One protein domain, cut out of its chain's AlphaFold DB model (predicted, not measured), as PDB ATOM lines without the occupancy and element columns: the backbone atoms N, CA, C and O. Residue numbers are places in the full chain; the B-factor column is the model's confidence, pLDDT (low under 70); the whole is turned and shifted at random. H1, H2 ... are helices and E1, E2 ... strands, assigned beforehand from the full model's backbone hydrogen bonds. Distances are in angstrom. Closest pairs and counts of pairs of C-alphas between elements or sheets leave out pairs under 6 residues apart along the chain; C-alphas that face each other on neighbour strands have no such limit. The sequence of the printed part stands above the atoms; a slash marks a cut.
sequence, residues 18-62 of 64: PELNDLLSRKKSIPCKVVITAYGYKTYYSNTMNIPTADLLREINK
ATOM      1  N   PRO A  18      84.222 185.431  80.978       90.50
ATOM      2  CA  PRO A  18      85.458 184.692  81.245       90.50
ATOM      3  C   PRO A  18      85.271 183.493  82.183       90.50
ATOM      4  O   PRO A  18      85.817 182.423  81.922       90.50
ATOM      5  N   GLU A  19      84.481 183.643  83.249       89.69
ATOM      6  CA  GLU A  19      84.185 182.546  84.179       89.69
ATOM      7  C   GLU A  19      83.357 181.456  83.500       89.69
ATOM      8  O   GLU A  19      83.592 180.264  83.704       89.69
ATOM      9  N   LEU A  20      82.412 181.860  82.650       89.38
ATOM     10  CA  LEU A  20      81.615 180.940  81.858       89.38
ATOM     11  C   LEU A  20      82.503 180.189  80.855       89.38
ATOM     12  O   LEU A  20      82.419 178.967  80.768       89.38
ATOM     13  N   ASN A  21      83.412 180.884  80.167       90.62
ATOM     14  CA  ASN A  21      84.390 180.273  79.269       90.62
ATOM     15  C   ASN A  21      85.290 179.267  80.007       90.62
ATOM     16  O   ASN A  21      85.464 178.152  79.518       90.62
ATOM     17  N   ASP A  22      85.808 179.593  81.194       91.12
ATOM     18  CA  ASP A  22      86.633 178.668  81.982       91.12
ATOM     19  C   ASP A  22      85.845 177.424  82.435       91.12
ATOM     20  O   ASP A  22      86.307 176.288  82.277       91.12
ATOM     21  N   LEU A  23      84.613 177.611  82.919       89.44
ATOM     22  CA  LEU A  23      83.733 176.520  83.343       89.44
ATOM     23  C   LEU A  23      83.363 175.584  82.179       89.44
ATOM     24  O   LEU A  23      83.278 174.361  82.347       89.44
ATOM     25  N   LEU A  24      83.110 176.162  81.006       90.00
ATOM     26  CA  LEU A  24      82.705 175.450  79.800       90.00
ATOM     27  C   LEU A  24      83.899 174.796  79.087       90.00
ATOM     28  O   LEU A  24      83.757 173.684  78.586       90.00
ATOM     29  N   SER A  25      85.091 175.403  79.111       86.31
ATOM     30  CA  SER A  25      86.295 174.908  78.417       86.31
ATOM     31  C   SER A  25      86.678 173.470  78.786       86.31
ATOM     32  O   SER A  25      87.202 172.718  77.965       86.31
ATOM     33  N   ARG A  26      86.366 173.050  80.018       86.25
ATOM     34  CA  ARG A  26      86.686 171.716  80.548       86.25
ATOM     35  C   ARG A  26      85.670 170.642  80.153       86.25
ATOM     36  O   ARG A  26      85.853 169.474  80.490       86.25
ATOM     37  N   LYS A  27      84.581 171.007  79.469       89.50
ATOM     38  CA  LYS A  27      83.482 170.103  79.107       89.50
ATOM     39  C   LYS A  27      83.392 169.963  77.595       89.50
ATOM     40  O   LYS A  27      83.300 170.954  76.884       89.50
ATOM     41  N   LYS A  28      83.329 168.725  77.094       90.50
ATOM     42  CA  LYS A  28      83.119 168.461  75.657       90.50
ATOM     43  C   LYS A  28      81.655 168.616  75.235       90.50
ATOM     44  O   LYS A  28      81.371 169.109  74.149       90.50
ATOM     45  N   SER A  29      80.733 168.188  76.092       92.12
ATOM     46  CA  SER A  29      79.296 168.291  75.864       92.12
ATOM     47  C   SER A  29      78.557 168.481  77.183       92.12
ATOM     48  O   SER A  29      79.025 168.026  78.233       92.12
ATOM     49  N   ILE A  30      77.420 169.171  77.122       91.00
ATOM     50  CA  ILE A  30      76.589 169.499  78.273       91.00
ATOM     51  C   ILE A  30      75.218 168.845  78.104       91.00
ATOM     52  O   ILE A  30      74.551 169.085  77.095       91.00
ATOM     53  N   PRO A  31      74.781 168.028  79.079       92.62
ATOM     54  CA  PRO A  31      73.430 167.500  79.087       92.62
ATOM     55  C   PRO A  31      72.443 168.629  79.395       92.62
ATOM     56  O   PRO A  31      72.493 169.253  80.455       92.62
ATOM     57  N   CYS A  32      71.520 168.866  78.475       90.75
ATOM     58  CA  CYS A  32      70.495 169.895  78.546       90.75
ATOM     59  C   CYS A  32      69.099 169.266  78.478       90.75
ATOM     60  O   CYS A  32      68.906 168.183  77.920       90.75
ATOM     61  N   LYS A  33      68.109 169.956  79.047       93.88
ATOM     62  CA  LYS A  33      66.691 169.600  78.941       93.88
ATOM     63  C   LYS A  33      65.895 170.848  78.618       93.88
ATOM     64  O   LYS A  33      66.076 171.877  79.264       93.88
ATOM     65  N   VAL A  34      65.003 170.735  77.646       92.12
ATOM     66  CA  VAL A  34      64.043 171.786  77.335       92.12
ATOM     67  C   VAL A  34      62.860 171.631  78.281       92.12
ATOM     68  O   VAL A  34      62.317 170.535  78.438       92.12
ATOM     69  N   VAL A  35      62.482 172.736  78.917       95.00
ATOM     70  CA  VAL A  35      61.302 172.828  79.775       95.00
ATOM     71  C   VAL A  35      60.311 173.739  79.076       95.00
ATOM     72  O   VAL A  35      60.601 174.913  78.860       95.00
ATOM     73  N   ILE A  36      59.158 173.192  78.701       94.94
ATOM     74  CA  ILE A  36      58.098 173.946  78.036       94.94
ATOM     75  C   ILE A  36      56.919 174.045  78.994       94.94
ATOM     76  O   ILE A  36      56.324 173.037  79.381       94.94
ATOM     77  N   THR A  37      56.581 175.275  79.369       95.94
ATOM     78  CA  THR A  37      55.398 175.595  80.167       95.94
ATOM     79  C   THR A  37      54.401 176.345  79.299       95.94
ATOM     80  O   THR A  37      54.704 177.435  78.819       95.94
ATOM     81  N   ALA A  38      53.217 175.769  79.112       93.50
ATOM     82  CA  ALA A  38      52.109 176.396  78.402       93.50
ATOM     83  C   ALA A  38      50.881 176.452  79.314       93.50
ATOM     84  O   ALA A  38      50.634 175.535  80.101       93.50
ATOM     85  N   TYR A  39      50.110 177.533  79.218       94.62
ATOM     86  CA  TYR A  39      48.923 177.717  80.048       94.62
ATOM     87  C   TYR A  39      47.874 176.634  79.756       94.62
ATOM     88  O   TYR A  39      47.578 176.353  78.598       94.62
ATOM     89  N   GLY A  40      47.321 176.022  80.807       93.94
ATOM     90  CA  GLY A  40      46.339 174.937  80.689       93.94
ATOM     91  C   GLY A  40      46.926 173.550  80.393       93.94
ATOM     92  O   GLY A  40      46.169 172.587  80.311       93.94
ATOM     93  N   TYR A  41      48.254 173.418  80.287       93.69
ATOM     94  CA  TYR A  41      48.937 172.143  80.054       93.69
ATOM     95  C   TYR A  41      49.917 171.809  81.179       93.69
ATOM     96  O   TYR A  41      50.416 172.682  81.890       93.69
ATOM     97  N   LYS A  42      50.225 170.516  81.332       93.62
ATOM     98  CA  LYS A  42      51.318 170.074  82.205       93.62
ATOM     99  C   LYS A  42      52.657 170.468  81.587       93.62
ATOM    100  O   LYS A  42      52.823 170.377  80.372       93.62
ATOM    101  N   THR A  43      53.614 170.846  82.431       96.00
ATOM    102  CA  THR A  43      54.985 171.128  82.000       96.00
ATOM    103  C   THR A  43      55.556 169.934  81.250       96.00
ATOM    104  O   THR A  43      55.591 168.817  81.774       96.00
ATOM    105  N   TYR A  44      56.018 170.179  80.029       94.00
ATOM    106  CA  TYR A  44      56.707 169.179  79.235       94.00
ATOM    107  C   TYR A  44      58.212 169.291  79.468       94.00
ATOM    108  O   TYR A  44      58.797 170.370  79.342       94.00
ATOM    109  N   TYR A  45      58.830 168.160  79.791       94.88
ATOM    110  CA  TYR A  45      60.275 168.027  79.915       94.88
ATOM    111  C   TYR A  45      60.775 167.162  78.771       94.88
ATOM    112  O   TYR A  45      60.327 166.026  78.608       94.88
ATOM    113  N   SER A  46      61.721 167.679  77.992       93.62
ATOM    114  CA  SER A  46      62.364 166.866  76.970       93.62
ATOM    115  C   SER A  46      63.256 165.791  77.595       93.62
ATOM    116  O   SER A  46      63.725 165.902  78.735       93.62
ATOM    117  N   ASN A  47      63.587 164.788  76.786       94.88
ATOM    118  CA  ASN A  47      64.725 163.922  77.067       94.88
ATOM    119  C   ASN A  47      66.016 164.743  77.184       94.88
ATOM    120  O   ASN A  47      66.116 165.857  76.655       94.88
ATOM    121  N   THR A  48      67.002 164.180  77.883       93.88
ATOM    122  CA  THR A  48      68.335 164.777  77.973       93.88
ATOM    123  C   THR A  48      68.965 164.810  76.586       93.88
ATOM    124  O   THR A  48      69.137 163.770  75.953       93.88
ATOM    125  N   MET A  49      69.322 166.005  76.135       93.38
ATOM    126  CA  MET A  49      70.029 166.242  74.886       93.38
ATOM    127  C   MET A  49      71.458 166.666  75.197       93.38
ATOM    128  O   MET A  49      71.685 167.440  76.118       93.38
ATOM    129  N   ASN A  50      72.426 166.166  74.439       92.94
ATOM    130  CA  ASN A  50      73.829 166.514  74.624       92.94
ATOM    131  C   ASN A  50      74.200 167.625  73.646       92.94
ATOM    132  O   ASN A  50      74.316 167.378  72.448       92.94
ATOM    133  N   ILE A  51      74.362 168.845  74.157       91.69
ATOM    134  CA  ILE A  51      74.753 169.998  73.344       91.69
ATOM    135  C   ILE A  51      76.286 170.087  73.326       91.69
ATOM    136  O   ILE A  51      76.908 169.951  74.389       91.69
ATOM    137  N   PRO A  52      76.935 170.270  72.165       94.56
ATOM    138  CA  PRO A  52      78.374 170.496  72.097       94.56
ATOM    139  C   PRO A  52      78.746 171.831  72.745       94.56
ATOM    140  O   PRO A  52      78.166 172.870  72.436       94.56
ATOM    141  N   THR A  53      79.755 171.837  73.618       93.69
ATOM    142  CA  THR A  53      80.153 173.078  74.302       93.69
ATOM    143  C   THR A  53      80.716 174.126  73.340       93.69
ATOM    144  O   THR A  53      80.601 175.320  73.597       93.69
ATOM    145  N   ALA A  54      81.281 173.692  72.211       91.50
ATOM    146  CA  ALA A  54      81.784 174.585  71.171       91.50
ATOM    147  C   ALA A  54      80.688 175.498  70.599       91.50
ATOM    148  O   ALA A  54      80.944 176.677  70.366       91.50
ATOM    149  N   ASP A  55      79.465 174.986  70.434       91.75
ATOM    150  CA  ASP A  55      78.343 175.777  69.918       91.75
ATOM    151  C   ASP A  55      77.896 176.835  70.932       91.75
ATOM    152  O   ASP A  55      77.617 177.974  70.559       91.75
ATOM    153  N   LEU A  56      77.905 176.492  72.225       90.75
ATOM    154  CA  LEU A  56      77.605 177.434  73.307       90.75
ATOM    155  C   LEU A  56      78.657 178.543  73.383       90.75
ATOM    156  O   LEU A  56      78.312 179.719  73.440       90.75
ATOM    157  N   LEU A  57      79.940 178.174  73.343       92.06
ATOM    158  CA  LEU A  57      81.052 179.125  73.363       92.06
ATOM    159  C   LEU A  57      81.032 180.049  72.141       92.06
ATOM    160  O   LEU A  57      81.399 181.216  72.262       92.06
ATOM    161  N   ARG A  58      80.590 179.557  70.978       92.94
ATOM    162  CA  ARG A  58      80.430 180.386  69.778       92.94
ATOM    163  C   ARG A  58      79.376 181.472  69.976       92.94
ATOM    164  O   ARG A  58      79.605 182.597  69.549       92.94
ATOM    165  N   GLU A  59      78.255 181.142  70.613       91.19
ATOM    166  CA  GLU A  59      77.176 182.109  70.845       91.19
ATOM    167  C   GLU A  59      77.522 183.101  71.963       91.19
ATOM    168  O   GLU A  59      77.287 184.294  71.818       91.19
ATOM    169  N   ILE A  60      78.153 182.633  73.046       90.69
ATOM    170  CA  ILE A  60      78.565 183.477  74.182       90.69
ATOM    171  C   ILE A  60      79.593 184.539  73.767       90.69
ATOM    172  O   ILE A  60      79.575 185.649  74.289       90.69
ATOM    173  N   ASN A  61      80.506 184.196  72.854       92.31
ATOM    174  CA  ASN A  61      81.589 185.085  72.425       92.31
ATOM    175  C   ASN A  61      81.269 185.836  71.118       92.31
ATOM    176  O   ASN A  61      82.171 186.403  70.499       92.31
ATOM    177  N   LYS A  62      80.011 185.819  70.663       92.94
ATOM    178  CA  LYS A  62      79.590 186.545  69.465       92.94
ATOM    179  C   LYS A  62      79.616 188.062  69.742       92.94
ATOM    180  O   LYS A  62      79.046 188.480  70.748       92.94
TER     181      LYS A  62
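Overview. This is residues 18 to 62 of the 64 residues of an uncharacterized protein of Pseudomonas sp. ef1 (UniProt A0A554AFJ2). A long, narrow hairpin, made by strands E1 and E2 and the long loop of residues 33 to 48, has two short helices, H1 and H2, side by side at one end, turned off from the hairpin's length so that the whole has an L-like outline. The far end of the hairpin is the turn near Gly 40, and this arm makes the length of the domain. The printed part has 45 residues, with two named helices and two named strands in the order H1, E1, E2, H2; the sheet has the order E1 - E2 and is antiparallel, and the class is mixed, helices and strands. The whole is only just loose, close to extended, with a radius of gyration of the C-alphas of 13.9 A, and its C-alphas span 40 by 19 by 15 A.

Arrangement. The first helix is H1, residues 18 to 25, and the last is H2, residues 53 to 60. H1 and H2 touch, and their closest C-alphas are those of Leu 24 and Thr 53, 6.5 A apart. They run opposite ways at a shallow tilt of 22 degrees. In H1 and H2 every O i to N i+4 pair is within hydrogen-bond range. Strand E1, residues 29 to 32, and strand E2, residues 49 to 52, are antiparallel neighbours and form a hairpin, with 145 degrees between their directions. The C-alphas of Ser 29 and Pro 52 face each other at 4.5 A. N 30 and O 51 are within hydrogen-bond range at 2.9 A, and so are N 49 and O 32 at 2.8 A. Outside the named strands, residues 35 to 36 pair with residues 44 to 45, antiparallel. The closest C-alphas of E1 and H2 are those of Ser 29 and Thr 53, 5.1 A apart. H1 and E2 are apart.

Along the chain. H1 begins at C-alpha 18, at (85.458, 184.692, 81.245), and is 10.2 A long from first to last C-alpha. E1 is 9.3 A long and ends at C-alpha 32, at (70.495, 169.895, 78.546). E2 is 9.8 A long. H2 is 10.5 A long and ends at C-alpha 60, at (78.565, 183.477, 74.182).

Size, cuts and confidence. The two C-alphas farthest apart are those of Asp 22 and Gly 40, 40.5 A. The C-alphas of Pro 18 and Lys 62, the first and last printed residues, are 13.3 A apart. The printed part has no cut. The link from E1 to E2 is long, with 16 residues; the links from H1 to E1 and from E2 to H2 are tight. The mean pLDDT of the printed part is 92.2, and no printed residue is under 70.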